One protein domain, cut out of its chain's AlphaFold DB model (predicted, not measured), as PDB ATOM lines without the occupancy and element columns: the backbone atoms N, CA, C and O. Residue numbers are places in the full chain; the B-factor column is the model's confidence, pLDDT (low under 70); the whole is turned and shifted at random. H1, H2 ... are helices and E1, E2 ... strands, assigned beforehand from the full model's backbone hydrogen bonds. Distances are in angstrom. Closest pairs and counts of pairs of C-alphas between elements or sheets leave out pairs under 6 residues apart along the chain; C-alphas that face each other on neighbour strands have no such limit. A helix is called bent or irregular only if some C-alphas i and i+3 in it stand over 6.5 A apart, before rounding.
ATOM      1  N   VAL A   5     120.967 118.822  88.204       97.94
ATOM      2  CA  VAL A   5     122.171 118.350  87.523       97.94
ATOM      3  C   VAL A   5     122.965 119.547  87.016       97.94
ATOM      4  O   VAL A   5     122.424 120.440  86.364       97.94
ATOM      5  N   ILE A   6     124.260 119.575  87.312       98.25
ATOM      6  CA  ILE A   6     125.203 120.533  86.734       98.25
ATOM      7  C   ILE A   6     125.862 119.862  85.529       98.25
ATOM      8  O   ILE A   6     126.537 118.840  85.669       98.25
ATOM      9  N   LEU A   7     125.675 120.447  84.351       97.38
ATOM     10  CA  LEU A   7     126.220 119.978  83.080       97.38
ATOM     11  C   LEU A   7     127.166 121.011  82.480       97.38
ATOM     12  O   LEU A   7     127.121 122.195  82.812       97.38
ATOM     13  N   GLY A   8     128.015 120.554  81.572       95.94
ATOM     14  CA  GLY A   8     128.898 121.404  80.791       95.94
ATOM     15  C   GLY A   8     130.152 120.653  80.370       95.94
ATOM     16  O   GLY A   8     130.618 119.733  81.053       95.94
ATOM     17  N   ALA A   9     130.739 121.083  79.255       93.94
ATOM     18  CA  ALA A   9     132.021 120.550  78.816       93.94
ATOM     19  C   ALA A   9     133.111 120.774  79.880       93.94
ATOM     20  O   ALA A   9     132.964 121.578  80.811       93.94
ATOM     21  N   SER A  10     134.245 120.084  79.751       90.00
ATOM     22  CA  SER A  10     135.400 120.362  80.607       90.00
ATOM     23  C   SER A  10     135.786 121.851  80.508       90.00
ATOM     24  O   SER A  10     135.583 122.487  79.484       90.00
ATOM     25  N   LYS A  11     136.314 122.439  81.590       90.81
ATOM     26  CA  LYS A  11     136.794 123.842  81.616       90.81
ATOM     27  C   LYS A  11     135.738 124.944  81.397       90.81
ATOM     28  O   LYS A  11     136.104 126.089  81.147       90.81
ATOM     29  N   THR A  12     134.461 124.636  81.616       94.00
ATOM     30  CA  THR A  12     133.341 125.605  81.635       94.00
ATOM     31  C   THR A  12     132.970 126.101  83.042       94.00
ATOM     32  O   THR A  12     132.022 126.853  83.207       94.00
ATOM     33  N   GLY A  13     133.710 125.699  84.084       92.69
ATOM     34  CA  GLY A  13     133.442 126.128  85.466       92.69
ATOM     35  C   GLY A  13     132.428 125.270  86.228       92.69
ATOM     36  O   GLY A  13     131.993 125.658  87.308       92.69
ATOM     37  N   THR A  14     132.091 124.074  85.736       94.69
ATOM     38  CA  THR A  14     131.206 123.129  86.448       94.69
ATOM     39  C   THR A  14     131.696 122.775  87.858       94.69
ATOM     40  O   THR A  14     130.881 122.648  88.763       94.69
ATOM     41  N   SER A  15     133.010 122.684  88.101       92.25
ATOM     42  CA  SER A  15     133.550 122.495  89.461       92.25
ATOM     43  C   SER A  15     133.286 123.699  90.377       92.25
ATOM     44  O   SER A  15     132.959 123.510  91.544       92.25
ATOM     45  N   THR A  16     133.378 124.928  89.857       92.25
ATOM     46  CA  THR A  16     133.025 126.158  90.591       92.25
ATOM     47  C   THR A  16     131.539 126.169  90.939       92.25
ATOM     48  O   THR A  16     131.165 126.503  92.059       92.25
ATOM     49  N   ALA A  17     130.690 125.726  90.009       95.25
ATOM     50  CA  ALA A  17     129.262 125.571  90.246       95.25
ATOM     51  C   ALA A  17     128.967 124.532  91.348       95.25
ATOM     52  O   ALA A  17     128.151 124.803  92.224       95.25
ATOM     53  N   VAL A  18     129.674 123.394  91.383       93.81
ATOM     54  CA  VAL A  18     129.559 122.426  92.495       93.81
ATOM     55  C   VAL A  18     129.990 123.045  93.824       93.81
ATOM     56  O   VAL A  18     129.297 122.879  94.825       93.81
ATOM     57  N   ALA A  19     131.104 123.785  93.843       91.62
ATOM     58  CA  ALA A  19     131.577 124.457  95.051       91.62
ATOM     59  C   ALA A  19     130.573 125.492  95.571       91.62
ATOM     60  O   ALA A  19     130.325 125.551  96.775       91.62
ATOM     61  N   SER A  20     129.953 126.254  94.669       93.81
ATOM     62  CA  SER A  20     128.881 127.185  95.013       93.81
ATOM     63  C   SER A  20     127.633 126.464  95.517       93.81
ATOM     64  O   SER A  20     127.154 126.795  96.595       93.81
ATOM     65  N   ALA A  21     127.155 125.421  94.837       94.38
ATOM     66  CA  ALA A  21     126.004 124.646  95.302       94.38
ATOM     67  C   ALA A  21     126.240 124.077  96.712       94.38
ATOM     68  O   ALA A  21     125.423 124.272  97.610       94.38
ATOM     69  N   ASN A  22     127.396 123.445  96.935       92.31
ATOM     70  CA  ASN A  22     127.745 122.854  98.224       92.31
ATOM     71  C   ASN A  22     128.013 123.887  99.328       92.31
ATOM     72  O   ASN A  22     127.976 123.500 100.497       92.31
ATOM     73  N   SER A  23     128.225 125.175  99.016       91.31
ATOM     74  CA  SER A  23     128.405 126.211 100.041       91.31
ATOM     75  C   SER A  23     127.149 126.467 100.870       91.31
ATOM     76  O   SER A  23     127.259 126.960 101.992       91.31
ATOM     77  N   HIS A  24     125.972 126.116 100.347       92.88
ATOM     78  CA  HIS A  24     124.713 126.222 101.069       92.88
ATOM     79  C   HIS A  24     124.512 124.997 101.983       92.88
ATOM     80  O   HIS A  24     124.611 123.862 101.508       92.88
ATOM     81  N   PRO A  25     124.185 125.166 103.280       89.88
ATOM     82  CA  PRO A  25     124.072 124.048 104.223       89.88
ATOM     83  C   PRO A  25     123.024 123.008 103.815       89.88
ATOM     84  O   PRO A  25     123.329 121.822 103.814       89.88
ATOM     85  N   SER A  26     121.851 123.447 103.357       93.31
ATOM     86  CA  SER A  26     120.770 122.556 102.914       93.31
ATOM     87  C   SER A  26     120.929 121.925 101.524       93.31
ATOM     88  O   SER A  26     120.002 121.273 101.050       93.31
ATOM     89  N   VAL A  27     122.046 122.143 100.828       94.50
ATOM     90  CA  VAL A  27     122.270 121.610  99.476       94.50
ATOM     91  C   VAL A  27     123.412 120.617  99.520       94.50
ATOM     92  O   VAL A  27     124.462 120.931 100.076       94.50
ATOM     93  N   PHE A  28     123.238 119.468  98.879       93.75
ATOM     94  CA  PHE A  28     124.326 118.537  98.618       93.75
ATOM     95  C   PHE A  28     124.412 118.231  97.122       93.75
ATOM     96  O   PHE A  28     123.452 117.791  96.496       93.75
ATOM     97  N   CYS A  29     125.563 118.523  96.526       94.19
ATOM     98  CA  CYS A  29     125.863 118.225  95.137       94.19
ATOM     99  C   CYS A  29     126.972 117.184  95.080       94.19
ATOM    100  O   CYS A  29     128.110 117.471  95.463       94.19
ATOM    101  N   PHE A  30     126.649 116.013  94.545       92.69
ATOM    102  CA  PHE A  30     127.623 114.985  94.251       92.69
ATOM    103  C   PHE A  30     128.618 115.486  93.190       92.69
ATOM    104  O   PHE A  30     128.229 116.077  92.175       92.69
ATOM    105  N   PHE A  31     129.913 115.285  93.423       90.50
ATOM    106  CA  PHE A  31     130.952 115.632  92.461       90.50
ATOM    107  C   PHE A  31     131.165 114.470  91.489       90.50
ATOM    108  O   PHE A  31     131.584 113.395  91.901       90.50
ATOM    109  N   GLU A  32     130.882 114.689  90.200       89.81
ATOM    110  CA  GLU A  32     131.125 113.698  89.133       89.81
ATOM    111  C   GLU A  32     130.389 112.358  89.318       89.81
ATOM    112  O   GLU A  32     130.814 111.344  88.776       89.81
ATOM    113  N   GLY A  33     129.257 112.363  90.034       90.25
ATOM    114  CA  GLY A  33     128.363 111.208  90.124       90.25
ATOM    115  C   GLY A  33     127.594 111.027  88.818       90.25
ATOM    116  O   GLY A  33     126.672 111.797  88.526       90.25
ATOM    117  N   ASP A  34     127.973 110.026  88.033       92.31
ATOM    118  CA  ASP A  34     127.429 109.760  86.706       92.31
ATOM    119  C   ASP A  34     126.727 108.403  86.670       92.31
ATOM    120  O   ASP A  34     127.321 107.370  86.363       92.31
ATOM    121  N   PHE A  35     125.424 108.408  86.943       92.69
ATOM    122  CA  PHE A  35     124.611 107.189  86.996       92.69
ATOM    123  C   PHE A  35     124.399 106.527  85.628       92.69
ATOM    124  O   PHE A  35     123.734 105.491  85.541       92.69
ATOM    125  N   SER A  36     124.930 107.112  84.547       90.62
ATOM    126  CA  SER A  36     124.947 106.462  83.241       90.62
ATOM    127  C   SER A  36     126.158 105.576  82.998       90.62
ATOM    128  O   SER A  36     126.260 104.994  81.923       90.62
ATOM    129  N   ARG A  37     127.080 105.508  83.955       91.75
ATOM    130  CA  ARG A  37     128.249 104.632  83.918       91.75
ATOM    131  C   ARG A  37     128.156 103.606  85.036       91.75
ATOM    132  O   ARG A  37     127.333 103.740  85.939       91.75
ATOM    133  N   SER A  38     129.016 102.599  84.962       89.44
ATOM    134  CA  SER A  38     129.146 101.558  85.974       89.44
ATOM    135  C   SER A  38     129.592 102.121  87.331       89.44
ATOM    136  O   SER A  38     130.133 103.229  87.435       89.44
ATOM    137  N   ALA A  39     129.339 101.357  88.394       89.81
ATOM    138  CA  ALA A  39     129.641 101.767  89.766       89.81
ATOM    139  C   ALA A  39     131.151 101.865  90.052       89.81
ATOM    140  O   ALA A  39     131.565 102.644  90.899       89.81
ATOM    141  N   ASP A  40     131.984 101.117  89.331       86.94
ATOM    142  CA  ASP A  40     133.448 101.136  89.431       86.94
ATOM    143  C   ASP A  40     134.096 102.296  88.649       86.94
ATOM    144  O   ASP A  40     135.303 102.522  88.740       86.94
ATOM    145  N   HIS A  41     133.308 103.073  87.900       86.50
ATOM    146  CA  HIS A  41     133.829 104.134  87.054       86.50
ATOM    147  C   HIS A  41     134.039 105.456  87.810       86.50
ATOM    148  O   HIS A  41     133.087 106.136  88.200       86.50
ATOM    149  N   GLY A  42     135.297 105.890  87.926       85.56
ATOM    150  CA  GLY A  42     135.643 107.218  88.443       85.56
ATOM    151  C   GLY A  42     135.051 107.474  89.832       85.56
ATOM    152  O   GLY A  42     135.199 106.651  90.735       85.56
ATOM    153  N   ARG A  43     134.350 108.604  90.001       88.31
ATOM    154  CA  ARG A  43     133.771 109.021  91.293       88.31
ATOM    155  C   ARG A  43     132.526 108.233  91.713       88.31
ATOM    156  O   ARG A  43     132.100 108.358  92.860       88.31
ATOM    157  N   ASN A  44     131.975 107.376  90.846       89.50
ATOM    158  CA  ASN A  44     130.915 106.454  91.261       89.50
ATOM    159  C   ASN A  44     131.426 105.434  92.284       89.50
ATOM    160  O   ASN A  44     130.676 105.074  93.185       89.50
ATOM    161  N   SER A  45     132.699 105.030  92.198       88.81
ATOM    162  CA  SER A  45     133.282 104.058  93.132       88.81
ATOM    163  C   SER A  45     133.339 104.617  94.557       88.81
ATOM    164  O   SER A  45     132.972 103.954  95.523       88.81
ATOM    165  N   GLU A  46     133.707 105.892  94.679       88.88
ATOM    166  CA  GLU A  46     133.733 106.633  95.940       88.88
ATOM    167  C   GLU A  46     132.322 106.894  96.478       88.88
ATOM    168  O   GLU A  46     132.093 106.823  97.686       88.88
ATOM    169  N   LEU A  47     131.357 107.161  95.590       89.12
ATOM    170  CA  LEU A  47     129.952 107.284  95.972       89.12
ATOM    171  C   LEU A  47     129.387 105.950  96.476       89.12
ATOM    172  O   LEU A  47     128.704 105.943  97.493       89.12
ATOM    173  N   ALA A  48     129.692 104.838  95.810       89.69
ATOM    174  CA  ALA A  48     129.302 103.495  96.229       89.69
ATOM    175  C   ALA A  48     129.946 103.090  97.563       89.69
ATOM    176  O   ALA A  48     129.319 102.402  98.362       89.69
ATOM    177  N   ALA A  49     131.168 103.548  97.841       88.38
ATOM    178  CA  ALA A  49     131.804 103.345  99.139       88.38
ATOM    179  C   ALA A  49     131.101 104.131 100.262       88.38
ATOM    180  O   ALA A  49     130.939 103.608 101.363       88.38
ATOM    181  N   LEU A  50     130.663 105.370  99.994       87.75
ATOM    182  CA  LEU A  50     129.902 106.177 100.956       87.75
ATOM    183  C   LEU A  50     128.476 105.638 101.162       87.75
ATOM    184  O   LEU A  50     127.989 105.571 102.288       87.75
ATOM    185  N   LEU A  51     127.799 105.311 100.063       90.56
ATOM    186  CA  LEU A  51     126.412 104.864 100.001       90.56
ATOM    187  C   LEU A  51     126.360 103.585  99.154       90.56
ATOM    188  O   LEU A  51     126.186 103.676  97.939       90.56
ATOM    189  N   PRO A  52     126.463 102.386  99.758       87.69
ATOM    190  CA  PRO A  52     126.460 101.121  99.012       87.69
ATOM    191  C   PRO A  52     125.246 100.929  98.089       87.69
ATOM    192  O   PRO A  52     125.359 100.301  97.034       87.69
ATOM    193  N   GLY A  53     124.102 101.533  98.433       85.25
ATOM    194  CA  GLY A  53     122.898 101.575  97.596       85.25
ATOM    195  C   GLY A  53     123.061 102.344  96.277       85.25
ATOM    196  O   GLY A  53     122.268 102.155  95.358       85.25
ATOM    197  N   ALA A  54     124.111 103.153  96.109       87.69
ATOM    198  CA  ALA A  54     124.393 103.852  94.858       87.69
ATOM    199  C   ALA A  54     124.798 102.901  93.719       87.69
ATOM    200  O   ALA A  54     124.523 103.190  92.551       87.69
ATOM    201  N   SER A  55     125.405 101.753  94.038       89.12
ATOM    202  CA  SER A  55     125.897 100.796  93.037       89.12
ATOM    203  C   SER A  55     124.785 100.275  92.132       89.12
ATOM    204  O   SER A  55     124.978 100.175  90.925       89.12
ATOM    205  N   ILE A  56     123.597 100.013  92.687       89.31
ATOM    206  CA  ILE A  56     122.440  99.507  91.927       89.31
ATOM    207  C   ILE A  56     121.787 100.571  91.034       89.31
ATOM    208  O   ILE A  56     120.913 100.255  90.230       89.31
ATOM    209  N   LEU A  57     122.153 101.844  91.207       91.31
ATOM    210  CA  LEU A  57     121.639 102.958  90.408       91.31
ATOM    211  C   LEU A  57     122.507 103.207  89.172       91.31
ATOM    212  O   LEU A  57     122.009 103.703  88.158       91.31
ATOM    213  N   CYS A  58     123.788 102.853  89.256       88.50
ATOM    214  CA  CYS A  58     124.764 102.990  88.186       88.50
ATOM    215  C   CYS A  58     124.430 102.031  87.037       88.50
ATOM    216  O   CYS A  58     124.194 100.849  87.264       88.50
ATOM    217  N   ASP A  59     124.360 102.561  85.815       86.00
ATOM    218  CA  ASP A  59     123.982 101.829  84.596       86.00
ATOM    219  C   ASP A  59     122.596 101.143  84.639       86.00
ATOM    220  O   ASP A  59     122.254 100.291  83.828       86.00
ATOM    221  N   SER A  60     121.728 101.560  85.563       89.81
ATOM    222  CA  SER A  60     120.400 100.952  85.756       89.81
ATOM    223  C   SER A  60     119.354 101.329  84.695       89.81
ATOM    224  O   SER A  60     118.198 100.923  84.791       89.81
ATOM    225  N   GLY A  61     119.704 102.192  83.737       90.44
ATOM    226  CA  GLY A  61     118.764 102.809  82.791       90.44
ATOM    227  C   GLY A  61     117.842 103.883  83.393       90.44
ATOM    228  O   GLY A  61     117.216 104.627  82.640       90.44
ATOM    229  N   LYS A  62     117.800 104.033  84.724       93.88
ATOM    230  CA  LYS A  62     116.996 105.059  85.405       93.88
ATOM    231  C   LYS A  62     117.439 106.478  85.053       93.88
ATOM    232  O   LYS A  62     118.603 106.736  84.704       93.88
ATOM    233  N   THR A  63     116.506 107.412  85.192       95.12
ATOM    234  CA  THR A  63     116.791 108.842  85.086       95.12
ATOM    235  C   THR A  63     117.602 109.335  86.285       95.12
ATOM    236  O   THR A  63     117.543 108.783  87.385       95.12
ATOM    237  N   PHE A  64     118.337 110.430  86.102       94.19
ATOM    238  CA  PHE A  64     119.081 111.083  87.179       94.19
ATOM    239  C   PHE A  64     118.166 111.526  88.323       94.19
ATOM    240  O   PHE A  64     118.546 111.419  89.487       94.19
ATOM    241  N   ALA A  65     116.950 111.977  88.011       93.06
ATOM    242  CA  ALA A  65     115.970 112.359  89.017       93.06
ATOM    243  C   ALA A  65     115.559 111.185  89.920       93.06
ATOM    244  O   ALA A  65     115.468 111.343  91.143       93.06
ATOM    245  N   GLU A  66     115.355 110.000  89.343       94.44
ATOM    246  CA  GLU A  66     115.052 108.783  90.099       94.44
ATOM    247  C   GLU A  66     116.252 108.340  90.937       94.44
ATOM    248  O   GLU A  66     116.092 108.073  92.129       94.44
ATOM    249  N   CYS A  67     117.458 108.320  90.359       95.50
ATOM    250  CA  CYS A  67     118.677 107.964  91.086       95.50
ATOM    251  C   CYS A  67     118.907 108.882  92.293       95.50
ATOM    252  O   CYS A  67     119.120 108.403  93.404       95.50
ATOM    253  N   LEU A  68     118.783 110.200  92.118       95.00
ATOM    254  CA  LEU A  68     118.929 111.162  93.214       95.00
ATOM    255  C   LEU A  68     117.829 110.991  94.273       95.00
ATOM    256  O   LEU A  68     118.100 111.107  95.464       95.00
ATOM    257  N   SER A  69     116.605 110.646  93.871       93.06
ATOM    258  CA  SER A  69     115.520 110.362  94.820       93.06
ATOM    259  C   SER A  69     115.773 109.098  95.649       93.06
ATOM    260  O   SER A  69     115.365 109.034  96.807       93.06
ATOM    261  N   HIS A  70     116.442 108.092  95.079       93.75
ATOM    262  CA  HIS A  70     116.909 106.925  95.830       93.75
ATOM    263  C   HIS A  70     118.018 107.305  96.817       93.75
ATOM    264  O   HIS A  70     117.903 106.988  97.997       93.75
ATOM    265  N   LEU A  71     119.033 108.051  96.369       94.12
ATOM    266  CA  LEU A  71     120.137 108.479  97.233       94.12
ATOM    267  C   LEU A  71     119.679 109.373  98.392       94.12
ATOM    268  O   LEU A  71     120.244 109.282  99.474       94.12
ATOM    269  N   ASP A  72     118.642 110.199  98.216       94.38
ATOM    270  CA  ASP A  72     118.060 110.974  99.324       94.38
ATOM    271  C   ASP A  72     117.546 110.072 100.457       94.38
ATOM    272  O   ASP A  72     117.725 110.391 101.630       94.38
ATOM    273  N   LYS A  73     116.942 108.923 100.126       93.38
ATOM    274  CA  LYS A  73     116.470 107.967 101.138       93.38
ATOM    275  C   LYS A  73     117.641 107.364 101.909       93.38
ATOM    276  O   LYS A  73     117.585 107.312 103.135       93.38
ATOM    277  N   ASP A  74     118.703 106.985 101.203       93.06
ATOM    278  CA  ASP A  74     119.907 106.418 101.815       93.06
ATOM    279  C   ASP A  74     120.623 107.452 102.696       93.06
ATOM    280  O   ASP A  74     121.021 107.150 103.820       93.06
ATOM    281  N   LEU A  75     120.728 108.702 102.236       93.50
ATOM    282  CA  LEU A  75     121.287 109.804 103.022       93.50
ATOM    283  C   LEU A  75     120.489 110.036 104.311       93.50
ATOM    284  O   LEU A  75     121.077 110.111 105.391       93.50
ATOM    285  N   ARG A  76     119.154 110.081 104.218       94.31
ATOM    286  CA  ARG A  76     118.268 110.253 105.380       94.31
ATOM    287  C   ARG A  76     118.376 109.100 106.369       94.31
ATOM    288  O   ARG A  76     118.371 109.350 107.571       94.31
ATOM    289  N   ALA A  77     118.512 107.866 105.885       93.31
ATOM    290  CA  ALA A  77     118.728 106.698 106.738       93.31
ATOM    291  C   ALA A  77     120.043 106.790 107.538       93.31
ATOM    292  O   ALA A  77     120.121 106.269 108.646       93.31
ATOM    293  N   ASN A  78     121.039 107.515 107.019       91.25
ATOM    294  CA  ASN A  78     122.300 107.823 107.702       91.25
ATOM    295  C   ASN A  78     122.250 109.126 108.531       91.25
ATOM    296  O   ASN A  78     123.278 109.606 109.004       91.25
ATOM    297  N   GLY A  79     121.066 109.723 108.713       93.69
ATOM    298  CA  GLY A  79     120.884 110.956 109.486       93.69
ATOM    299  C   GLY A  79     121.249 112.243 108.738       93.69
ATOM    300  O   GLY A  79     121.227 113.322 109.331       93.69
ATOM    301  N   TRP A  80     121.553 112.173 107.440       93.44
ATOM    302  CA  TRP A  80     121.861 113.347 106.626       93.44
ATOM    303  C   TRP A  80     120.617 113.846 105.894       93.44
ATOM    304  O   TRP A  80     119.997 113.123 105.120       93.44
ATOM    305  N   THR A  81     120.255 115.110 106.121       92.88
ATOM    306  CA  THR A  81     119.078 115.726 105.498       92.88
ATOM    307  C   THR A  81     119.475 116.952 104.689       92.88
ATOM    308  O   THR A  81     120.136 117.853 105.201       92.88
ATOM    309  N   PHE A  82     119.022 116.998 103.436       94.06
ATOM    310  CA  PHE A  82     119.202 118.133 102.534       94.06
ATOM    311  C   PHE A  82     117.874 118.514 101.880       94.06
ATOM    312  O   PHE A  82     117.054 117.658 101.543       94.06
ATOM    313  N   ASP A  83     117.682 119.810 101.649       95.19
ATOM    314  CA  ASP A  83     116.523 120.344 100.928       95.19
ATOM    315  C   ASP A  83     116.663 120.141  99.417       95.19
ATOM    316  O   ASP A  83     115.664 120.100  98.686       95.19
ATOM    317  N   ARG A  84     117.910 120.059  98.933       96.19
ATOM    318  CA  ARG A  84     118.262 119.856  97.525       96.19
ATOM    319  C   ARG A  84     119.422 118.884  97.396       96.19
ATOM    320  O   ARG A  84     120.447 119.044  98.059       96.19
ATOM    321  N   LEU A  85     119.269 117.948  96.470       96.38
ATOM    322  CA  LEU A  85     120.287 116.985  96.086       96.38
ATOM    323  C   LEU A  85     120.519 117.077  94.582       96.38
ATOM    324  O   LEU A  85     119.572 117.208  93.801       96.38
ATOM    325  N   GLY A  86     121.775 117.009  94.177       96.69
ATOM    326  CA  GLY A  86     122.131 117.041  92.771       96.69
ATOM    327  C   GLY A  86     123.453 116.371  92.491       96.69
ATOM    328  O   GLY A  86     124.128 115.909  93.405       96.69
ATOM    329  N   THR A  87     123.827 116.321  91.223       95.94
ATOM    330  CA  THR A  87     125.138 115.829  90.797       95.94
ATOM    331  C   THR A  87     125.702 116.701  89.688       95.94
ATOM    332  O   THR A  87     124.967 117.405  88.995       95.94
ATOM    333  N   LYS A  88     127.015 116.651  89.499       95.06
ATOM    334  CA  LYS A  88     127.693 117.231  88.344       95.06
ATOM    335  C   LYS A  88     128.146 116.124  87.414       95.06
ATOM    336  O   LYS A  88     128.796 115.197  87.870       95.06
ATOM    337  N   ILE A  89     127.901 116.268  86.117       93.12
ATOM    338  CA  ILE A  89     128.459 115.386  85.086       93.12
ATOM    339  C   ILE A  89     129.512 116.177  84.314       93.12
ATOM    340  O   ILE A  89     129.311 117.344  83.978       93.12
ATOM    341  N   GLN A  90     130.671 115.568  84.074       85.62
ATOM    342  CA  GLN A  90     131.757 116.212  83.344       85.62
ATOM    343  C   GLN A  90     131.730 115.850  81.856       85.62
ATOM    344  O   GLN A  90     131.612 114.680  81.496       85.62
ATOM    345  N   GLY A  91     131.969 116.852  81.005       89.31
ATOM    346  CA  GLY A  91     132.313 116.649  79.599       89.31
ATOM    347  C   GLY A  91     131.149 116.887  78.644       89.31
ATOM    348  O   GLY A  91     130.054 117.269  79.048       89.31
ATOM    349  N   ILE A  92     131.420 116.697  77.354       90.44
ATOM    350  CA  ILE A  92     130.395 116.727  76.308       90.44
ATOM    351  C   ILE A  92     129.672 115.381  76.348       90.44
ATOM    352  O   ILE A  92     130.261 114.353  76.021       90.44
ATOM    353  N   ARG A  93     128.429 115.387  76.833       92.38
ATOM    354  CA  ARG A  93     127.666 114.177  77.171       92.38
ATOM    355  C   ARG A  93     126.236 114.242  76.632       92.38
ATOM    356  O   ARG A  93     125.297 114.352  77.417       92.38
ATOM    357  N   PRO A  94     126.040 114.236  75.301       92.25
ATOM    358  CA  PRO A  94     124.698 114.250  74.713       92.25
ATOM    359  C   PRO A  94     123.875 113.012  75.111       92.25
ATOM    360  O   PRO A  94     122.655 113.088  75.233       92.25
ATOM    361  N   ASP A  95     124.543 111.894  75.405       92.12
ATOM    362  CA  ASP A  95     123.949 110.634  75.857       92.12
ATOM    363  C   ASP A  95     123.209 110.741  77.202       92.12
ATOM    364  O   ASP A  95     122.282 109.972  77.457       92.12
ATOM    365  N   VAL A  96     123.564 111.707  78.057       92.88
ATOM    366  CA  VAL A  96     122.911 111.873  79.370       92.88
ATOM    367  C   VAL A  96     121.633 112.701  79.292       92.88
ATOM    368  O   VAL A  96     120.819 112.636  80.210       92.88
ATOM    369  N   LEU A  97     121.433 113.473  78.218       93.06
ATOM    370  CA  LEU A  97     120.324 114.425  78.123       93.06
ATOM    371  C   LEU A  97     118.947 113.744  78.178       93.06
ATOM    372  O   LEU A  97     118.110 114.191  78.965       93.06
ATOM    373  N   PRO A  98     118.710 112.618  77.472       90.88
ATOM    374  CA  PRO A  98     117.461 111.867  77.608       90.88
ATOM    375  C   PRO A  98     117.232 111.301  79.018       90.88
ATOM    376  O   PRO A  98     116.100 110.992  79.382       90.88
ATOM    377  N   ARG A  99     118.289 111.171  79.833       93.38
ATOM    378  CA  ARG A  99     118.238 110.592  81.184       93.38
ATOM    379  C   ARG A  99     118.050 111.627  82.289       93.38
ATOM    380  O   ARG A  99     117.986 111.248  83.454       93.38
ATOM    381  N   LEU A 100     117.953 112.918  81.981       93.31
ATOM    382  CA  LEU A 100     117.805 113.960  83.008       93.31
ATOM    383  C   LEU A 100     116.461 113.875  83.752       93.31
ATOM    384  O   LEU A 100     116.381 114.253  84.922       93.31
ATOM    385  N   GLY A 101     115.421 113.346  83.099       90.19
ATOM    386  CA  GLY A 101     114.069 113.300  83.652       90.19
ATOM    387  C   GLY A 101     113.533 114.710  83.918       90.19
ATOM    388  O   GLY A 101     113.667 115.601  83.086       90.19
ATOM    389  N   ASN A 102     112.953 114.926  85.098       91.56
ATOM    390  CA  ASN A 102     112.417 116.224  85.529       91.56
ATOM    391  C   ASN A 102     113.410 117.069  86.359       91.56
ATOM    392  O   ASN A 102     112.994 118.004  87.052       91.56
ATOM    393  N   ALA A 103     114.704 116.736  86.338       95.12
ATOM    394  CA  ALA A 103     115.712 117.475  87.088       95.12
ATOM    395  C   ALA A 103     115.861 118.921  86.580       95.12
ATOM    396  O   ALA A 103     115.801 119.190  85.379       95.12
ATOM    397  N   CYS A 104     116.106 119.857  87.500       96.94
ATOM    398  CA  CYS A 104     116.602 121.183  87.132       96.94
ATOM    399  C   CYS A 104     118.034 121.065  86.603       96.94
ATOM    400  O   CYS A 104     118.854 120.368  87.192       96.94
ATOM    401  N   VAL A 105     118.375 121.792  85.548       97.81
ATOM    402  CA  VAL A 105     119.713 121.755  84.956       97.81
ATOM    403  C   VAL A 105     120.373 123.117  85.061       97.81
ATOM    404  O   VAL A 105     119.793 124.123  84.661       97.81
ATOM    405  N   LEU A 106     121.605 123.140  85.560       98.50
ATOM    406  CA  LEU A 106     122.527 124.246  85.335       98.50
ATOM    407  C   LEU A 106     123.515 123.824  84.256       98.50
ATOM    408  O   LEU A 106     124.367 122.970  84.496       98.50
ATOM    409  N   PHE A 107     123.408 124.424  83.079       98.25
ATOM    410  CA  PHE A 107     124.321 124.180  81.976       98.25
ATOM    411  C   PHE A 107     125.384 125.277  81.936       98.25
ATOM    412  O   PHE A 107     125.115 126.419  81.561       98.25
ATOM    413  N   MET A 108     126.603 124.926  82.332       98.06
ATOM    414  CA  MET A 108     127.758 125.811  82.269       98.06
ATOM    415  C   MET A 108     128.343 125.800  80.857       98.06
ATOM    416  O   MET A 108     128.654 124.743  80.303       98.06
ATOM    417  N   VAL A 109     128.536 126.986  80.293       97.56
ATOM    418  CA  VAL A 109     129.124 127.186  78.963       97.56
ATOM    419  C   VAL A 109     130.250 128.209  79.064       97.56
ATOM    420  O   VAL A 109     130.261 129.036  79.960       97.56
ATOM    421  N   ARG A 110     131.229 128.148  78.177       95.88
ATOM    422  CA  ARG A 110     132.296 129.143  78.014       95.88
ATOM    423  C   ARG A 110     132.335 129.590  76.556       95.88
ATOM    424  O   ARG A 110     131.986 128.785  75.688       95.88
ATOM    425  N   ASP A 111     132.766 130.815  76.277       96.81
ATOM    426  CA  ASP A 111     133.018 131.218  74.889       96.81
ATOM    427  C   ASP A 111     133.938 130.184  74.220       96.81
ATOM    428  O   ASP A 111     135.010 129.852  74.739       96.81
ATOM    429  N   VAL A 112     133.498 129.640  73.084       96.38
ATOM    430  CA  VAL A 112     134.232 128.632  72.313       96.38
ATOM    431  C   VAL A 112     135.639 129.105  71.952       96.38
ATOM    432  O   VAL A 112     136.576 128.306  71.986       96.38
ATOM    433  N   ARG A 113     135.810 130.411  71.715       94.75
ATOM    434  CA  ARG A 113     137.090 131.054  71.390       94.75
ATOM    435  C   ARG A 113     138.103 130.913  72.521       94.75
ATOM    436  O   ARG A 113     139.297 130.802  72.265       94.75
ATOM    437  N   LEU A 114     137.641 130.904  73.770       93.38
ATOM    438  CA  LEU A 114     138.482 130.741  74.957       93.38
ATOM    439  C   LEU A 114     138.549 129.279  75.405       93.38
ATOM    440  O   LEU A 114     139.564 128.820  75.920       93.38
ATOM    441  N   TRP A 115     137.461 128.533  75.237       93.69
ATOM    442  CA  TRP A 115     137.384 127.129  75.623       93.69
ATOM    443  C   TRP A 115     138.321 126.247  74.791       93.69
ATOM    444  O   TRP A 115     139.053 125.440  75.365       93.69
ATOM    445  N   LEU A 150     116.937 122.508  74.172       95.62
ATOM    446  CA  LEU A 150     115.847 121.535  74.101       95.62
ATOM    447  C   LEU A 150     115.420 121.024  75.487       95.62
ATOM    448  O   LEU A 150     114.435 120.298  75.596       95.62
ATOM    449  N   ILE A 151     116.145 121.404  76.543       94.94
ATOM    450  CA  ILE A 151     115.843 121.041  77.928       94.94
ATOM    451  C   ILE A 151     114.961 122.129  78.550       94.94
ATOM    452  O   ILE A 151     115.384 123.278  78.689       94.94
ATOM    453  N   GLU A 152     113.759 121.747  78.981       90.12
ATOM    454  CA  GLU A 152     112.753 122.660  79.541       90.12
ATOM    455  C   GLU A 152     113.232 123.366  80.823       90.12
ATOM    456  O   GLU A 152     113.202 124.589  80.924       90.12
ATOM    457  N   ASN A 153     113.739 122.608  81.800       93.00
ATOM    458  CA  ASN A 153     114.142 123.123  83.115       93.00
ATOM    459  C   ASN A 153     115.642 123.471  83.175       93.00
ATOM    460  O   ASN A 153     116.334 123.060  84.107       93.00
ATOM    461  N   CYS A 154     116.166 124.192  82.181       96.56
ATOM    462  CA  CYS A 154     117.602 124.455  82.048       96.56
ATOM    463  C   CYS A 154     117.958 125.944  82.147       96.56
ATOM    464  O   CYS A 154     117.511 126.765  81.341       96.56
ATOM    465  N   LEU A 155     118.813 126.275  83.119       97.81
ATOM    466  CA  LEU A 155     119.485 127.562  83.244       97.81
ATOM    467  C   LEU A 155     120.864 127.459  82.592       97.81
ATOM    468  O   LEU A 155     121.690 126.646  83.002       97.81
ATOM    469  N   ARG A 156     121.126 128.302  81.593       98.00
ATOM    470  CA  ARG A 156     122.405 128.351  80.873       98.00
ATOM    471  C   ARG A 156     123.240 129.495  81.420       98.00
ATOM    472  O   ARG A 156     122.779 130.632  81.440       98.00
ATOM    473  N   LEU A 157     124.455 129.202  81.867       97.75
ATOM    474  CA  LEU A 157     125.319 130.185  82.508       97.75
ATOM    475  C   LEU A 157     126.687 130.247  81.821       97.75
ATOM    476  O   LEU A 157     127.509 129.344  82.010       97.75
ATOM    477  N   PRO A 158     126.956 131.318  81.053       97.12
ATOM    478  CA  PRO A 158     128.294 131.603  80.563       97.12
ATOM    479  C   PRO A 158     129.270 131.837  81.721       97.12
ATOM    480  O   PRO A 158     129.059 132.718  82.559       97.12
ATOM    481  N   LEU A 159     130.366 131.081  81.748       94.94
ATOM    482  CA  LEU A 159     131.479 131.250  82.677       94.94
ATOM    483  C   LEU A 159     132.040 132.668  82.593       94.94
ATOM    484  O   LEU A 159     132.408 133.242  83.607       94.94
ATOM    485  N   ASP A 160     132.051 133.248  81.402       91.50
ATOM    486  CA  ASP A 160     132.513 134.606  81.129       91.50
ATOM    487  C   ASP A 160     131.724 135.651  81.936       91.50
ATOM    488  O   ASP A 160     132.300 136.605  82.452       91.50
ATOM    489  N   ARG A 161     130.419 135.420  82.160       92.81
ATOM    490  CA  ARG A 161     129.611 136.249  83.071       92.81
ATOM    491  C   ARG A 161     129.979 136.004  84.531       92.81
ATOM    492  O   ARG A 161     130.027 136.950  85.310       92.81
ATOM    493  N   VAL A 162     130.246 134.752  84.908       91.56
ATOM    494  CA  VAL A 162     130.667 134.396  86.276       91.56
ATOM    495  C   VAL A 162     132.010 135.026  86.626       91.56
ATOM    496  O   VAL A 162     132.188 135.424  87.767       91.56
ATOM    497  N   LEU A 163     132.932 135.128  85.666       85.69
ATOM    498  CA  LEU A 163     134.260 135.729  85.830       85.69
ATOM    499  C   LEU A 163     134.263 137.263  85.728       85.69
ATOM    500  O   LEU A 163     135.333 137.867  85.799       85.69
ATOM    501  N   SER A 164     133.098 137.891  85.551       82.19
ATOM    502  CA  SER A 164     132.973 139.348  85.586       82.19
ATOM    503  C   SER A 164     133.194 139.902  87.001       82.19
ATOM    504  O   SER A 164     133.265 139.161  87.980       82.19
ATOM    505  N   THR A 165     133.265 141.228  87.126       76.50
ATOM    506  CA  THR A 165     133.360 141.903  88.432       76.50
ATOM    507  C   THR A 165     132.076 141.798  89.264       76.50
ATOM    508  O   THR A 165     132.085 142.142  90.446       76.50
ATOM    509  N   ASP A 166     130.965 141.350  88.672       85.94
ATOM    510  CA  ASP A 166     129.714 141.121  89.388       85.94
ATOM    511  C   ASP A 166     129.728 139.760  90.104       85.94
ATOM    512  O   ASP A 166     129.428 138.701  89.547       85.94
ATOM    513  N   MET A 167     130.030 139.811  91.400       85.69
ATOM    514  CA  MET A 167     130.109 138.645  92.284       85.69
ATOM    515  C   MET A 167     128.757 137.950  92.514       85.69
ATOM    516  O   MET A 167     128.726 136.873  93.119       85.69
ATOM    517  N   SER A 168     127.640 138.550  92.085       92.56
ATOM    518  CA  SER A 168     126.292 138.019  92.305       92.56
ATOM    519  C   SER A 168     125.850 137.010  91.244       92.56
ATOM    520  O   SER A 168     124.942 136.225  91.507       92.56
ATOM    521  N   VAL A 169     126.518 136.955  90.085       94.62
ATOM    522  CA  VAL A 169     126.077 136.171  88.916       94.62
ATOM    523  C   VAL A 169     125.843 134.690  89.239       94.62
ATOM    524  O   VAL A 169     124.757 134.161  88.994       94.62
ATOM    525  N   LEU A 170     126.844 134.002  89.800       95.25
ATOM    526  CA  LEU A 170     126.719 132.582  90.145       95.25
ATOM    527  C   LEU A 170     125.772 132.351  91.344       95.25
ATOM    528  O   LEU A 170     124.900 131.487  91.228       95.25
ATOM    529  N   PRO A 171     125.862 133.112  92.456       96.06
ATOM    530  CA  PRO A 171     124.890 133.018  93.545       96.06
ATOM    531  C   PRO A 171     123.431 133.205  93.108       96.06
ATOM    532  O   PRO A 171     122.569 132.429  93.526       96.06
ATOM    533  N   ALA A 172     123.144 134.185  92.249       97.19
ATOM    534  CA  ALA A 172     121.803 134.450  91.736       97.19
ATOM    535  C   ALA A 172     121.303 133.301  90.847       97.19
ATOM    536  O   ALA A 172     120.165 132.847  90.994       97.19
ATOM    537  N   ALA A 173     122.163 132.769  89.974       97.31
ATOM    538  CA  ALA A 173     121.843 131.601  89.156       97.31
ATOM    539  C   ALA A 173     121.527 130.362  90.014       97.31
ATOM    540  O   ALA A 173     120.544 129.670  89.751       97.31
ATOM    541  N   MET A 174     122.307 130.111  91.071       97.56
ATOM    542  CA  MET A 174     122.059 129.011  92.015       97.56
ATOM    543  C   MET A 174     120.767 129.204  92.803       97.56
ATOM    544  O   MET A 174     119.974 128.269  92.928       97.56
ATOM    545  N   SER A 175     120.524 130.422  93.288       97.50
ATOM    546  CA  SER A 175     119.289 130.786  93.980       97.50
ATOM    547  C   SER A 175     118.065 130.524  93.105       97.50
ATOM    548  O   SER A 175     117.135 129.848  93.546       97.50
ATOM    549  N   LYS A 176     118.102 130.954  91.836       96.94
ATOM    550  CA  LYS A 176     117.039 130.712  90.851       96.94
ATOM    551  C   LYS A 176     116.854 129.224  90.544       96.94
ATOM    552  O   LYS A 176     115.722 128.751  90.526       96.94
ATOM    553  N   LEU A 177     117.943 128.483  90.320       96.88
ATOM    554  CA  LEU A 177     117.903 127.050  90.000       96.88
ATOM    555  C   LEU A 177     117.279 126.226  91.135       96.88
ATOM    556  O   LEU A 177     116.487 125.314  90.890       96.88
ATOM    557  N   LEU A 178     117.672 126.533  92.373       96.44
ATOM    558  CA  LEU A 178     117.361 125.728  93.552       96.44
ATOM    559  C   LEU A 178     116.163 126.263  94.345       96.44
ATOM    560  O   LEU A 178     115.617 125.533  95.173       96.44
ATOM    561  N   GLY A 179     115.722 127.497  94.102       96.12
ATOM    562  CA  GLY A 179     114.661 128.146  94.875       96.12
ATOM    563  C   GLY A 179     115.046 128.329  96.344       96.12
ATOM    564  O   GLY A 179     114.242 128.045  97.227       96.12
ATOM    565  N   LEU A 180     116.299 128.715  96.601       96.50
ATOM    566  CA  LEU A 180     116.861 128.948  97.937       96.50
ATOM    567  C   LEU A 180     117.449 130.366  98.031       96.50
ATOM    568  O   LEU A 180     117.830 130.916  96.996       96.50
ATOM    569  N   PRO A 181     117.570 130.967  99.229       96.56
ATOM    570  CA  PRO A 181     118.108 132.318  99.375       96.56
ATOM    571  C   PRO A 181     119.540 132.460  98.842       96.56
ATOM    572  O   PRO A 181     120.421 131.655  99.153       96.56
ATOM    573  N   GLN A 182     119.794 133.537  98.093       96.31
ATOM    574  CA  GLN A 182     121.100 133.822  97.486       96.31
ATOM    575  C   GLN A 182     122.253 133.844  98.503       96.31
ATOM    576  O   GLN A 182     123.339 133.340  98.212       96.31
ATOM    577  N   ALA A 183     122.007 134.351  99.714       95.06
ATOM    578  CA  ALA A 183     123.004 134.489 100.778       95.06
ATOM    579  C   ALA A 183     123.740 133.176 101.122       95.06
ATOM    580  O   ALA A 183     124.901 133.199 101.544       95.06
ATOM    581  N   GLY A 184     123.110 132.012 100.916       92.75
ATOM    582  CA  GLY A 184     123.757 130.715 101.134       92.75
ATOM    583  C   GLY A 184     124.827 130.360 100.088       92.75
ATOM    584  O   GLY A 184     125.751 129.604 100.391       92.75
ATOM    585  N   PHE A 185     124.759 130.955  98.897       94.56
ATOM    586  CA  PHE A 185     125.680 130.720  97.774       94.56
ATOM    587  C   PHE A 185     126.776 131.790  97.651       94.56
ATOM    588  O   PHE A 185     127.803 131.575  97.005       94.56
ATOM    589  N   GLU A 186     126.576 132.953  98.273       92.75
ATOM    590  CA  GLU A 186     127.551 134.043  98.270       92.75
ATOM    591  C   GLU A 186     128.856 133.649  98.956       92.75
ATOM    592  O   GLU A 186     128.858 132.927  99.959       92.75
ATOM    593  N   ARG A 187     129.972 134.179  98.444       88.88
ATOM    594  CA  ARG A 187     131.318 133.919  98.973       88.88
ATOM    595  C   ARG A 187     131.625 132.428  99.095       88.88
ATOM    596  O   ARG A 187     132.267 131.994 100.052       88.88
ATOM    597  N   TRP A 188     131.182 131.630  98.120       90.06
ATOM    598  CA  TRP A 188     131.414 130.187  98.135       90.06
ATOM    599  C   TRP A 188     132.901 129.842  98.236       90.06
ATOM    600  O   TRP A 188     133.240 128.855  98.865       90.06
ATOM    601  N   TRP A 189     133.804 130.667  97.702       85.81
ATOM    602  CA  TRP A 189     135.249 130.455  97.825       85.81
ATOM    603  C   TRP A 189     135.745 130.468  99.284       85.81
ATOM    604  O   TRP A 189     136.750 129.838  99.589       85.81
ATOM    605  N   GLN A 190     135.027 131.128 100.201       84.75
ATOM    606  CA  GLN A 190     135.318 131.118 101.643       84.75
ATOM    607  C   GLN A 190     134.597 129.981 102.376       84.75
ATOM    608  O   GLN A 190     135.138 129.414 103.320       84.75
ATOM    609  N   LYS A 191     133.376 129.648 101.945       83.06
ATOM    610  CA  LYS A 191     132.506 128.664 102.610       83.06
ATOM    611  C   LYS A 191     132.753 127.232 102.139       83.06
ATOM    612  O   LYS A 191     132.712 126.301 102.921       83.06
ATOM    613  N   ALA A 192     133.011 127.022 100.854       75.19
ATOM    614  CA  ALA A 192     133.186 125.695 100.281       75.19
ATOM    615  C   ALA A 192     134.357 124.902 100.911       75.19
ATOM    616  O   ALA A 192     134.203 123.699 101.131       75.19
ATOM    617  N   PRO A 193     135.495 125.526 101.284       73.38
ATOM    618  CA  PRO A 193     136.564 124.826 101.994       73.38
ATOM    619  C   PRO A 193     136.173 124.291 103.378       73.38
ATOM    620  O   PRO A 193     136.784 123.321 103.829       73.38
ATOM    621  N   THR A 194     135.161 124.860 104.051       75.19
ATOM    622  CA  THR A 194     134.757 124.408 105.397       75.19
ATOM    623  C   THR A 194     134.124 123.018 105.378       75.19
ATOM    624  O   THR A 194     134.064 122.354 106.409       75.19
ATOM    625  N   TRP A 195     133.694 122.535 104.209       70.50
ATOM    626  CA  TRP A 195     133.096 121.208 104.061       70.50
ATOM    627  C   TRP A 195     134.106 120.068 104.047       70.50
ATOM    628  O   TRP A 195     133.686 118.923 104.171       70.50
ATOM    629  N   LYS A 196     135.417 120.343 103.964       66.75
ATOM    630  CA  LYS A 196     136.467 119.305 103.978       66.75
ATOM    631  C   LYS A 196     136.390 118.371 105.195       66.75
ATOM    632  O   LYS A 196     136.833 117.233 105.107       66.75
ATOM    633  N   GLY A 197     135.819 118.831 106.310       70.38
ATOM    634  CA  GLY A 197     135.661 118.039 107.535       70.38
ATOM    635  C   GLY A 197     134.247 117.518 107.809       70.38
ATOM    636  O   GLY A 197     134.046 116.901 108.848       70.38
ATOM    637  N   ILE A 198     133.261 117.780 106.943       78.56
ATOM    638  CA  ILE A 198     131.843 117.543 107.260       78.56
ATOM    639  C   ILE A 198     131.262 116.486 106.320       78.56
ATOM    640  O   ILE A 198     131.056 116.748 105.134       78.56
ATOM    641  N   ALA A 199     130.949 115.307 106.858       79.69
ATOM    642  CA  ALA A 199     130.200 114.282 106.136       79.69
ATOM    643  C   ALA A 199     128.744 114.725 105.886       79.69
ATOM    644  O   ALA A 199     128.170 115.436 106.713       79.69
ATOM    645  N   PRO A 200     128.129 114.338 104.758       82.69
ATOM    646  CA  PRO A 200     128.698 113.603 103.633       82.69
ATOM    647  C   PRO A 200     129.438 114.509 102.633       82.69
ATOM    648  O   PRO A 200     129.953 114.019 101.644       82.69
ATOM    649  N   LYS A 201     129.509 115.830 102.839       81.62
ATOM    650  CA  LYS A 201     130.050 116.788 101.851       81.62
ATOM    651  C   LYS A 201     131.559 116.708 101.613       81.62
ATOM    652  O   LYS A 201     132.033 117.195 100.586       81.62
ATOM    653  N   ASN A 202     132.298 116.096 102.529       77.62
ATOM    654  CA  ASN A 202     133.710 115.767 102.355       77.62
ATOM    655  C   ASN A 202     133.949 114.495 101.524       77.62
ATOM    656  O   ASN A 202     135.108 114.168 101.260       77.62
ATOM    657  N   TYR A 203     132.897 113.777 101.114       74.38
ATOM    658  CA  TYR A 203     133.072 112.597 100.280       74.38
ATOM    659  C   TYR A 203     133.695 112.995  98.932       74.38
ATOM    660  O   TYR A 203     133.438 114.074  98.398       74.38
ATOM    661  N   SER A 204     134.530 112.116  98.388       64.00
ATOM    662  CA  SER A 204     135.175 112.235  97.078       64.00
ATOM    663  C   SER A 204     136.462 113.074  96.942       64.00
ATOM    664  O   SER A 204     136.948 113.258  95.829       64.00
ATOM    665  N   THR A 205     137.060 113.594  98.025       69.19
ATOM    666  CA  THR A 205     138.298 114.429  97.978       69.19
ATOM    667  C   THR A 205     138.317 115.475  96.847       69.19
ATOM    668  O   THR A 205     139.368 115.947  96.425       69.19
ATOM    669  N   TRP A 206     137.152 115.896  96.345       68.75
ATOM    670  CA  TRP A 206     137.027 116.651  95.093       68.75
ATOM    671  C   TRP A 206     137.585 118.073  95.210       68.75
ATOM    672  O   TRP A 206     137.801 118.770  94.219       68.75
ATOM    673  N   THR A 207     137.842 118.507  96.444       66.75
ATOM    674  CA  THR A 207     138.570 119.733  96.751       66.75
ATOM    675  C   THR A 207     140.042 119.673  96.330       66.75
ATOM    676  O   THR A 207     140.667 120.719  96.152       66.75
ATOM    677  N   GLU A 208     140.612 118.479  96.169       69.00
ATOM    678  CA  GLU A 208     141.994 118.261  95.744       69.00
ATOM    679  C   GLU A 208     142.098 118.350  94.214       69.00
ATOM    680  O   GLU A 208     141.317 117.760  93.473       69.00
ATOM    681  N   GLY A 209     143.039 119.152  93.708       69.31
ATOM    682  CA  GLY A 209     143.263 119.325  92.265       69.31
ATOM    683  C   GLY A 209     142.332 120.316  91.546       69.31
ATOM    684  O   GLY A 209     142.615 120.679  90.400       69.31
ATOM    685  N   HIS A 210     141.291 120.827  92.214       77.12
ATOM    686  CA  HIS A 210     140.321 121.794  91.672       77.12
ATOM    687  C   HIS A 210     140.431 123.195  92.299       77.12
ATOM    688  O   HIS A 210     139.420 123.869  92.478       77.12
ATOM    689  N   THR A 211     141.644 123.665  92.617       73.88
ATOM    690  CA  THR A 211     141.860 124.908  93.384       73.88
ATOM    691  C   THR A 211     141.107 126.124  92.840       73.88
ATOM    692  O   THR A 211     140.538 126.884  93.616       73.88
ATOM    693  N   SER A 212     141.007 126.278  91.515       76.75
ATOM    694  CA  SER A 212     140.291 127.402  90.898       76.75
ATOM    695  C   SER A 212     138.780 127.428  91.173       76.75
ATOM    696  O   SER A 212     138.171 128.486  91.063       76.75
ATOM    697  N   ALA A 213     138.166 126.308  91.570       83.69
ATOM    698  CA  ALA A 213     136.762 126.270  91.986       83.69
ATOM    699  C   ALA A 213     136.515 127.001  93.318       83.69
ATOM    700  O   ALA A 213     135.388 127.411  93.602       83.69
ATOM    701  N   PHE A 214     137.574 127.183  94.114       80.25
ATOM    702  CA  PHE A 214     137.565 127.797  95.443       80.25
ATOM    703  C   PHE A 214     138.195 129.186  95.443       80.25
ATOM    704  O   PHE A 214     138.628 129.666  96.487       80.25
ATOM    705  N   LEU A 215     138.272 129.826  94.279       76.62
ATOM    706  CA  LEU A 215     138.735 131.198  94.154       76.62
ATOM    707  C   LEU A 215     137.558 132.116  93.823       76.62
ATOM    708  O   LEU A 215     136.606 131.679  93.167       76.62
TER     709      LEU A 215
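This is residues 5 to 115 and 150 to 215 of the 321 residues of an uncharacterized protein of Rhodospirillaceae bacterium (UniProt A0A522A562). A strongly twisted sheet of five parallel strands forms the core, with H1 and H8 packed on one face and H4 on the other. H9 and H10 pack on H1, while on the other face H3 packs on H4 and H2 on H3. The printed part has 177 residues with ten named helices and five named strands, in the order E1 H1 E2 H2 H3 H4 E3 H5 E4 H6 E5 H7 H8 H9 H10; the sheet runs E2 E3 E1 E4 E5, and the class is mixed. It is compact, with a radius of gyration of the C-alphas of 15.1 A and spans of 43 by 35 by 30 A.

The strands are E2, residues 27 to 30, E3, 84 to 88, 13.4 A, E1, 5 to 7, from C-alpha 5 at (122.171, 118.350, 87.523), E4, 104 to 109, 16.1 A, and E5, 154 to 158, 12.9 A. The helices are H1, 14 to 23, 14.2 A, H2, 43 to 50, H3, 52 to 57, H4, 64 to 77, 20.0 A, H5, 94 to 99, H6, 112 to 115, H7, 159 to 162, H8, 169 to 178, 14.4 A, H9, 188 to 197, 15.9 A, and H10, 211 to 214, ending at C-alpha 214 (137.565, 127.797, 95.443). H5 and H9 are irregular, but only just: C-alphas 95 and 98, and 194 and 197, are 6.8 A apart.

Pairs within hydrogen-bond range are N 28 and O 84, 2.9 A, for E2 and E3; N 6 and O 87, 2.8 A, for E3 and E1; N 7 and O 106, 2.8 A, for E1 and E4; and N 155 and O 105, 2.8 A, for E4 and E5. E1, H1, E2 and E3, H5, E4 are split strand-helix-strand units, another strand lying between their two, with right-handed crossovers; E2, H2 H3 H4, E3 is a strand-helix-strand unit of neighbour strands. H1, the hub, touches H8 (closest C-alphas Ala 21 and Met 174, 6.7 A), H9 (Ser 23 and Ala 192, 4.8 A) and H10 (Thr 16 and Ala 213, 4.0 A). H4, at a height over the sheet of 9.5 A, forms a hairpin with H3 (Leu 57 and Cys 67, 5.9 A), as H3 does with H2 (Ala 48 and Ala 54, 5.1 A). H5 is close to H4 but not clearly touching (Phe 64 and Arg 99, 6.1 A), H7 only grazes the sheet, and H6 touches no helix. Every O i to N i+4 pair is within hydrogen-bond range in H1, H2 and H8, against 9 of 10 in H4, 0 of 2 in H3 and in H5, each with 2 of 3 O i to N i+3 pairs, and 1 of 6 in H9, with 4 of 7; H6, H7 and H10 are too short.

The farthest C-alphas, of Ala 77 and Arg 113, are 46.7 A apart. Residues 116 to 149 are not printed, and C-alphas 115 and 150 are 22.3 A apart across this cut. The links E2 to H2 and H9 to H10 are long. The pLDDT is under 70 at residue 196 and residues 204 to 209.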